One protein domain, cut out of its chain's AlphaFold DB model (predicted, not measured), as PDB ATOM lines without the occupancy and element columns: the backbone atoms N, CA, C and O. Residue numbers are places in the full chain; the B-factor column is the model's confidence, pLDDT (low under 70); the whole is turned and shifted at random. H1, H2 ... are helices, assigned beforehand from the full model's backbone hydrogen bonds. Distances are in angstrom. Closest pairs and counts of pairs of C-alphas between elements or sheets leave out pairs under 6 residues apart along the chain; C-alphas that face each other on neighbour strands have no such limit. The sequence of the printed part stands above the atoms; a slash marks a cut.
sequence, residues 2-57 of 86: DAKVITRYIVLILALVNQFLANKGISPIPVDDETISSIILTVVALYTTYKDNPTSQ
ATOM      1  N   ASP A   2     124.391 172.593 237.527       77.50
ATOM      2  CA  ASP A   2     123.615 173.020 236.363       77.50
ATOM      3  C   ASP A   2     122.591 174.098 236.724       77.50
ATOM      4  O   ASP A   2     121.912 174.006 237.750       77.50
ATOM      5  N   ALA A   3     122.434 175.096 235.850       68.25
ATOM      6  CA  ALA A   3     121.500 176.205 236.050       68.25
ATOM      7  C   ALA A   3     120.061 175.717 236.308       68.25
ATOM      8  O   ALA A   3     119.401 176.206 237.218       68.25
ATOM      9  N   LYS A   4     119.615 174.666 235.602       76.31
ATOM     10  CA  LYS A   4     118.297 174.041 235.820       76.31
ATOM     11  C   LYS A   4     118.111 173.498 237.235       76.31
ATOM     12  O   LYS A   4     117.017 173.589 237.784       76.31
ATOM     13  N   VAL A   5     119.158 172.916 237.815       80.06
ATOM     14  CA  VAL A   5     119.106 172.353 239.169       80.06
ATOM     15  C   VAL A   5     118.962 173.484 240.185       80.06
ATOM     16  O   VAL A   5     118.095 173.413 241.052       80.06
ATOM     17  N   ILE A   6     119.728 174.565 240.017       74.75
ATOM     18  CA  ILE A   6     119.660 175.761 240.870       74.75
ATOM     19  C   ILE A   6     118.263 176.394 240.817       74.75
ATOM     20  O   ILE A   6     117.672 176.639 241.868       74.75
ATOM     21  N   THR A   7     117.693 176.581 239.622       75.38
ATOM     22  CA  THR A   7     116.325 177.103 239.465       75.38
ATOM     23  C   THR A   7     115.305 176.235 240.201       75.38
ATOM     24  O   THR A   7     114.457 176.760 240.917       75.38
ATOM     25  N   ARG A   8     115.414 174.904 240.097       78.31
ATOM     26  CA  ARG A   8     114.497 173.968 240.764       78.31
ATOM     27  C   ARG A   8     114.528 174.104 242.287       78.31
ATOM     28  O   ARG A   8     113.476 174.076 242.915       78.31
ATOM     29  N   TYR A   9     115.714 174.283 242.870       80.81
ATOM     30  CA  TYR A   9     115.858 174.506 244.311       80.81
ATOM     31  C   TYR A   9     115.309 175.868 244.753       80.81
ATOM     32  O   TYR A   9     114.660 175.940 245.791       80.81
ATOM     33  N   ILE A  10     115.506 176.931 243.967       77.19
ATOM     34  CA  ILE A  10     114.955 178.262 244.279       77.19
ATOM     35  C   ILE A  10     113.422 178.239 244.250       77.19
ATOM     36  O   ILE A  10     112.782 178.699 245.194       77.19
ATOM     37  N   VAL A  11     112.833 177.647 243.206       80.38
ATOM     38  CA  VAL A  11     111.374 177.497 243.081       80.38
ATOM     39  C   VAL A  11     110.813 176.650 244.225       80.38
ATOM     40  O   VAL A  11     109.776 176.991 244.788       80.38
ATOM     41  N   LEU A  12     111.514 175.584 244.623       84.62
ATOM     42  CA  LEU A  12     111.115 174.754 245.759       84.62
ATOM     43  C   LEU A  12     111.094 175.546 247.074       84.62
ATOM     44  O   LEU A  12     110.138 175.436 247.838       84.62
ATOM     45  N   ILE A  13     112.121 176.361 247.337       82.56
ATOM     46  CA  ILE A  13     112.181 177.205 248.540       82.56
ATOM     47  C   ILE A  13     111.037 178.229 248.538       82.56
ATOM     48  O   ILE A  13     110.367 178.387 249.557       82.56
ATOM     49  N   LEU A  14     110.764 178.876 247.401       79.69
ATOM     50  CA  LEU A  14     109.639 179.809 247.255       79.69
ATOM     51  C   LEU A  14     108.288 179.131 247.506       79.69
ATOM     52  O   LEU A  14     107.449 179.683 248.215       79.69
ATOM     53  N   ALA A  15     108.091 177.916 246.991       82.62
ATOM     54  CA  ALA A  15     106.872 177.146 247.220       82.62
ATOM     55  C   ALA A  15     106.670 176.813 248.707       82.62
ATOM     56  O   ALA A  15     105.561 176.963 249.216       82.62
ATOM     57  N   LEU A  16     107.733 176.430 249.424       84.62
ATOM     58  CA  LEU A  16     107.673 176.165 250.868       84.62
ATOM     59  C   LEU A  16     107.342 177.427 251.674       84.62
ATOM     60  O   LEU A  16     106.545 177.373 252.612       84.62
ATOM     61  N   VAL A  17     107.917 178.571 251.296       83.75
ATOM     62  CA  VAL A  17     107.607 179.868 251.917       83.75
ATOM     63  C   VAL A  17     106.149 180.249 251.663       83.75
ATOM     64  O   VAL A  17     105.440 180.602 252.606       83.75
ATOM     65  N   ASN A  18     105.667 180.097 250.429       84.50
ATOM     66  CA  ASN A  18     104.270 180.350 250.076       84.50
ATOM     67  C   ASN A  18     103.306 179.407 250.800       84.50
ATOM     68  O   ASN A  18     102.270 179.858 251.283       84.50
ATOM     69  N   GLN A  19     103.658 178.129 250.952       80.75
ATOM     70  CA  GLN A  19     102.880 177.171 251.737       80.75
ATOM     71  C   GLN A  19     102.798 177.595 253.211       80.75
ATOM     72  O   GLN A  19     101.734 177.530 253.823       80.75
ATOM     73  N   PHE A  20     103.903 178.073 253.785       83.81
ATOM     74  CA  PHE A  20     103.931 178.565 255.161       83.81
ATOM     75  C   PHE A  20     103.108 179.849 255.352       83.81
ATOM     76  O   PHE A  20     102.389 179.973 256.343       83.81
ATOM     77  N   LEU A  21     103.184 180.786 254.404       81.69
ATOM     78  CA  LEU A  21     102.384 182.017 254.392       81.69
ATOM     79  C   LEU A  21     100.887 181.710 254.268       81.69
ATOM     80  O   LEU A  21     100.097 182.222 255.060       81.69
ATOM     81  N   ALA A  22     100.516 180.809 253.354       81.25
ATOM     82  CA  ALA A  22      99.135 180.379 253.147       81.25
ATOM     83  C   ALA A  22      98.554 179.695 254.394       81.25
ATOM     84  O   ALA A  22      97.438 180.009 254.803       81.25
ATOM     85  N   ASN A  23      99.334 178.839 255.067       82.69
ATOM     86  CA  ASN A  23      98.938 178.229 256.343       82.69
ATOM     87  C   ASN A  23      98.712 179.262 257.458       82.69
ATOM     88  O   ASN A  23      97.964 179.005 258.398       82.69
ATOM     89  N   LYS A  24      99.355 180.431 257.367       82.00
ATOM     90  CA  LYS A  24      99.160 181.559 258.286       82.00
ATOM     91  C   LYS A  24      98.068 182.535 257.831       82.00
ATOM     92  O   LYS A  24      97.872 183.549 258.495       82.00
ATOM     93  N   GLY A  25      97.378 182.257 256.723       76.88
ATOM     94  CA  GLY A  25      96.362 183.142 256.143       76.88
ATOM     95  C   GLY A  25      96.929 184.425 255.524       76.88
ATOM     96  O   GLY A  25      96.179 185.361 255.256       76.88
ATOM     97  N   ILE A  26      98.244 184.494 255.311       74.12
ATOM     98  CA  ILE A  26      98.910 185.626 254.663       74.12
ATOM     99  C   ILE A  26      98.859 185.394 253.151       74.12
ATOM    100  O   ILE A  26      99.045 184.265 252.692       74.12
ATOM    101  N   SER A  27      98.605 186.454 252.374       75.19
ATOM    102  CA  SER A  27      98.562 186.346 250.912       75.19
ATOM    103  C   SER A  27      99.869 185.750 250.369       75.19
ATOM    104  O   SER A  27     100.945 186.256 250.708       75.19
ATOM    105  N   PRO A  28      99.792 184.688 249.546       73.12
ATOM    106  CA  PRO A  28     100.959 184.098 248.906       73.12
ATOM    107  C   PRO A  28     101.695 185.127 248.052       73.12
ATOM    108  O   PRO A  28     101.070 185.989 247.430       73.12
ATOM    109  N   ILE A  29     103.019 185.009 247.983       73.25
ATOM    110  CA  ILE A  29     103.816 185.857 247.101       73.25
ATOM    111  C   ILE A  29     103.601 185.363 245.662       73.25
ATOM    112  O   ILE A  29     103.786 184.165 245.410       73.25
ATOM    113  N   PRO A  30     103.208 186.241 244.720       68.31
ATOM    114  CA  PRO A  30     103.096 185.873 243.316       68.31
ATOM    115  C   PRO A  30     104.463 185.432 242.776       68.31
ATOM    116  O   PRO A  30     105.494 186.042 243.050       68.31
ATOM    117  N   VAL A  31     104.464 184.313 242.056       70.50
ATOM    118  CA  VAL A  31     105.660 183.655 241.501       70.50
ATOM    119  C   VAL A  31     105.708 183.816 239.985       70.50
ATOM    120  O   VAL A  31     105.927 182.854 239.253       70.50
ATOM    121  N   ASP A  32     105.446 185.027 239.504       76.56
ATOM    122  CA  ASP A  32     105.699 185.382 238.112       76.56
ATOM    123  C   ASP A  32     107.210 185.546 237.855       76.56
ATOM    124  O   ASP A  32     107.993 185.854 238.761       76.56
ATOM    125  N   ASP A  33     107.629 185.305 236.611       70.69
ATOM    126  CA  ASP A  33     109.045 185.296 236.222       70.69
ATOM    127  C   ASP A  33     109.747 186.645 236.482       70.69
ATOM    128  O   ASP A  33     110.944 186.671 236.799       70.69
ATOM    129  N   GLU A  34     109.019 187.765 236.402       75.25
ATOM    130  CA  GLU A  34     109.544 189.103 236.703       75.25
ATOM    131  C   GLU A  34     109.787 189.289 238.206       75.25
ATOM    132  O   GLU A  34     110.868 189.726 238.622       75.25
ATOM    133  N   THR A  35     108.832 188.891 239.045       72.25
ATOM    134  CA  THR A  35     108.949 188.941 240.506       72.25
ATOM    135  C   THR A  35     110.064 188.025 241.005       72.25
ATOM    136  O   THR A  35     110.881 188.443 241.827       72.25
ATOM    137  N   ILE A  36     110.195 186.812 240.465       72.56
ATOM    138  CA  ILE A  36     111.306 185.912 240.815       72.56
ATOM    139  C   ILE A  36     112.649 186.544 240.434       72.56
ATOM    140  O   ILE A  36     113.577 186.565 241.249       72.56
ATOM    141  N   SER A  37     112.757 187.092 239.223       73.31
ATOM    142  CA  SER A  37     113.986 187.736 238.755       73.31
ATOM    143  C   SER A  37     114.361 188.945 239.615       73.31
ATOM    144  O   SER A  37     115.529 189.098 239.979       73.31
ATOM    145  N   SER A  38     113.386 189.770 240.004       77.69
ATOM    146  CA  SER A  38     113.622 190.937 240.860       77.69
ATOM    147  C   SER A  38     114.013 190.549 242.292       77.69
ATOM    148  O   SER A  38     114.933 191.150 242.852       77.69
ATOM    149  N   ILE A  39     113.402 189.507 242.867       76.50
ATOM    150  CA  ILE A  39     113.766 188.974 244.189       76.50
ATOM    151  C   ILE A  39     115.190 188.420 244.160       76.50
ATOM    152  O   ILE A  39     116.000 188.774 245.019       76.50
ATOM    153  N   ILE A  40     115.526 187.590 243.167       76.50
ATOM    154  CA  ILE A  40     116.879 187.036 243.021       76.50
ATOM    155  C   ILE A  40     117.890 188.169 242.848       76.50
ATOM    156  O   ILE A  40     118.907 188.180 243.542       76.50
ATOM    157  N   LEU A  41     117.609 189.142 241.975       82.62
ATOM    158  CA  LEU A  41     118.481 190.296 241.763       82.62
ATOM    159  C   LEU A  41     118.676 191.090 243.057       82.62
ATOM    160  O   LEU A  41     119.804 191.443 243.380       82.62
ATOM    161  N   THR A  42     117.609 191.322 243.818       79.62
ATOM    162  CA  THR A  42     117.661 192.053 245.091       79.62
ATOM    163  C   THR A  42     118.479 191.292 246.132       79.62
ATOM    164  O   THR A  42     119.342 191.878 246.779       79.62
ATOM    165  N   VAL A  43     118.277 189.980 246.269       76.81
ATOM    166  CA  VAL A  43     119.046 189.134 247.198       76.81
ATOM    167  C   VAL A  43     120.520 189.092 246.807       76.81
ATOM    168  O   VAL A  43     121.383 189.234 247.672       76.81
ATOM    169  N   VAL A  44     120.826 188.936 245.516       77.06
ATOM    170  CA  VAL A  44     122.204 188.964 245.017       77.06
ATOM    171  C   VAL A  44     122.813 190.339 245.245       77.06
ATOM    172  O   VAL A  44     123.913 190.398 245.773       77.06
ATOM    173  N   ALA A  45     122.105 191.424 244.936       77.88
ATOM    174  CA  ALA A  45     122.578 192.786 245.152       77.88
ATOM    175  C   ALA A  45     122.840 193.071 246.636       77.88
ATOM    176  O   ALA A  45     123.860 193.669 246.975       77.88
ATOM    177  N   LEU A  46     121.971 192.612 247.540       76.44
ATOM    178  CA  LEU A  46     122.188 192.705 248.984       76.44
ATOM    179  C   LEU A  46     123.378 191.853 249.425       76.44
ATOM    180  O   LEU A  46     124.204 192.326 250.201       76.44
ATOM    181  N   TYR A  47     123.512 190.631 248.907       73.31
ATOM    182  CA  TYR A  47     124.631 189.745 249.218       73.31
ATOM    183  C   TYR A  47     125.966 190.301 248.714       73.31
ATOM    184  O   TYR A  47     126.944 190.304 249.458       73.31
ATOM    185  N   THR A  48     126.024 190.796 247.475       74.06
ATOM    186  CA  THR A  48     127.218 191.429 246.905       74.06
ATOM    187  C   THR A  48     127.518 192.722 247.633       74.06
ATOM    188  O   THR A  48     128.660 192.948 247.991       74.06
ATOM    189  N   THR A  49     126.515 193.537 247.959       69.38
ATOM    190  CA  THR A  49     126.738 194.752 248.753       69.38
ATOM    191  C   THR A  49     127.260 194.402 250.144       69.38
ATOM    192  O   THR A  49     128.205 195.023 250.608       69.38
ATOM    193  N   TYR A  50     126.725 193.372 250.796       67.81
ATOM    194  CA  TYR A  50     127.211 192.907 252.094       67.81
ATOM    195  C   TYR A  50     128.636 192.329 252.024       67.81
ATOM    196  O   TYR A  50     129.451 192.570 252.911       67.81
ATOM    197  N   LYS A  51     128.960 191.577 250.966       64.25
ATOM    198  CA  LYS A  51     130.254 190.902 250.794       64.25
ATOM    199  C   LYS A  51     131.358 191.814 250.250       64.25
ATOM    200  O   LYS A  51     132.508 191.684 250.668       64.25
ATOM    201  N   ASP A  52     131.019 192.722 249.341       59.91
ATOM    202  CA  ASP A  52     131.947 193.638 248.669       59.91
ATOM    203  C   ASP A  52     132.048 195.006 249.353       59.91
ATOM    204  O   ASP A  52     132.997 195.748 249.080       59.91
ATOM    205  N   ASN A  53     131.144 195.338 250.282       57.25
ATOM    206  CA  ASN A  53     131.281 196.511 251.139       57.25
ATOM    207  C   ASN A  53     131.798 196.081 252.523       57.25
ATOM    208  O   ASN A  53     131.007 195.684 253.380       57.25
ATOM    209  N   PRO A  54     133.118 196.137 252.787       57.12
ATOM    210  CA  PRO A  54     133.655 195.840 254.106       57.12
ATOM    211  C   PRO A  54     133.260 196.956 255.079       57.12
ATOM    212  O   PRO A  54     133.988 197.932 255.282       57.12
ATOM    213  N   THR A  55     132.081 196.828 255.679       54.53
ATOM    214  CA  THR A  55     131.600 197.721 256.739       54.53
ATOM    215  C   THR A  55     132.389 197.514 258.035       54.53
ATOM    216  O   THR A  55     132.557 198.455 258.806       54.53
ATOM    217  N   SER A  56     132.977 196.327 258.225       57.97
ATOM    218  CA  SER A  56     133.935 196.031 259.298       57.97
ATOM    219  C   SER A  56     135.373 196.426 258.921       57.97
ATOM    220  O   SER A  56     135.823 196.212 257.789       57.97
ATOM    221  N   GLN A  57     136.129 196.969 259.889       60.50
ATOM    222  CA  GLN A  57     137.551 197.320 259.727       60.50
ATOM    223  C   GLN A  57     138.398 196.126 259.250       60.50
ATOM    224  O   GLN A  57     139.315 196.294 258.440       60.50
TER     225      GLN A  57
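AT A GLANCE: This is residues 2 to 57 of the 86 residues of the protein "Holin" of Staphylococcus aureus (UniProt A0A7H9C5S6). Two long helices, H1 then H2, run crosswise and apart, joined by a link that folds back along the later part of H1. Residues 2 to 9 and 41 to 57 stick out as two free arms. The 56 printed residues are all helix in class, with two named helices and no named strand. The whole is loose, with a radius of gyration of the C-alphas of 14.4 A, spanning 43 by 30 by 17 A.

HOW THE PARTS SIT: H1, residues 3 to 23, and H2, residues 33 to 52, are apart, with no C-alpha of the one within 8 A of the other. A short link of 9 residues joins them. In H1 and H2 every O i to N i+4 pair is within hydrogen-bond range.

IN THESE COORDINATES: H1 is 30.4 A long from C-alpha 3 at (121.500, 176.205, 236.050) to C-alpha 23. H2 is 27.4 A long and ends at C-alpha 52, (131.947, 193.638, 248.669).

THE WHOLE: The C-alphas of Gly 25 and Gln 57, the two farthest apart, are 43.7 A apart. The printed part has no cut. Residues 3, 30 and 49 to 57 have pLDDT under 70.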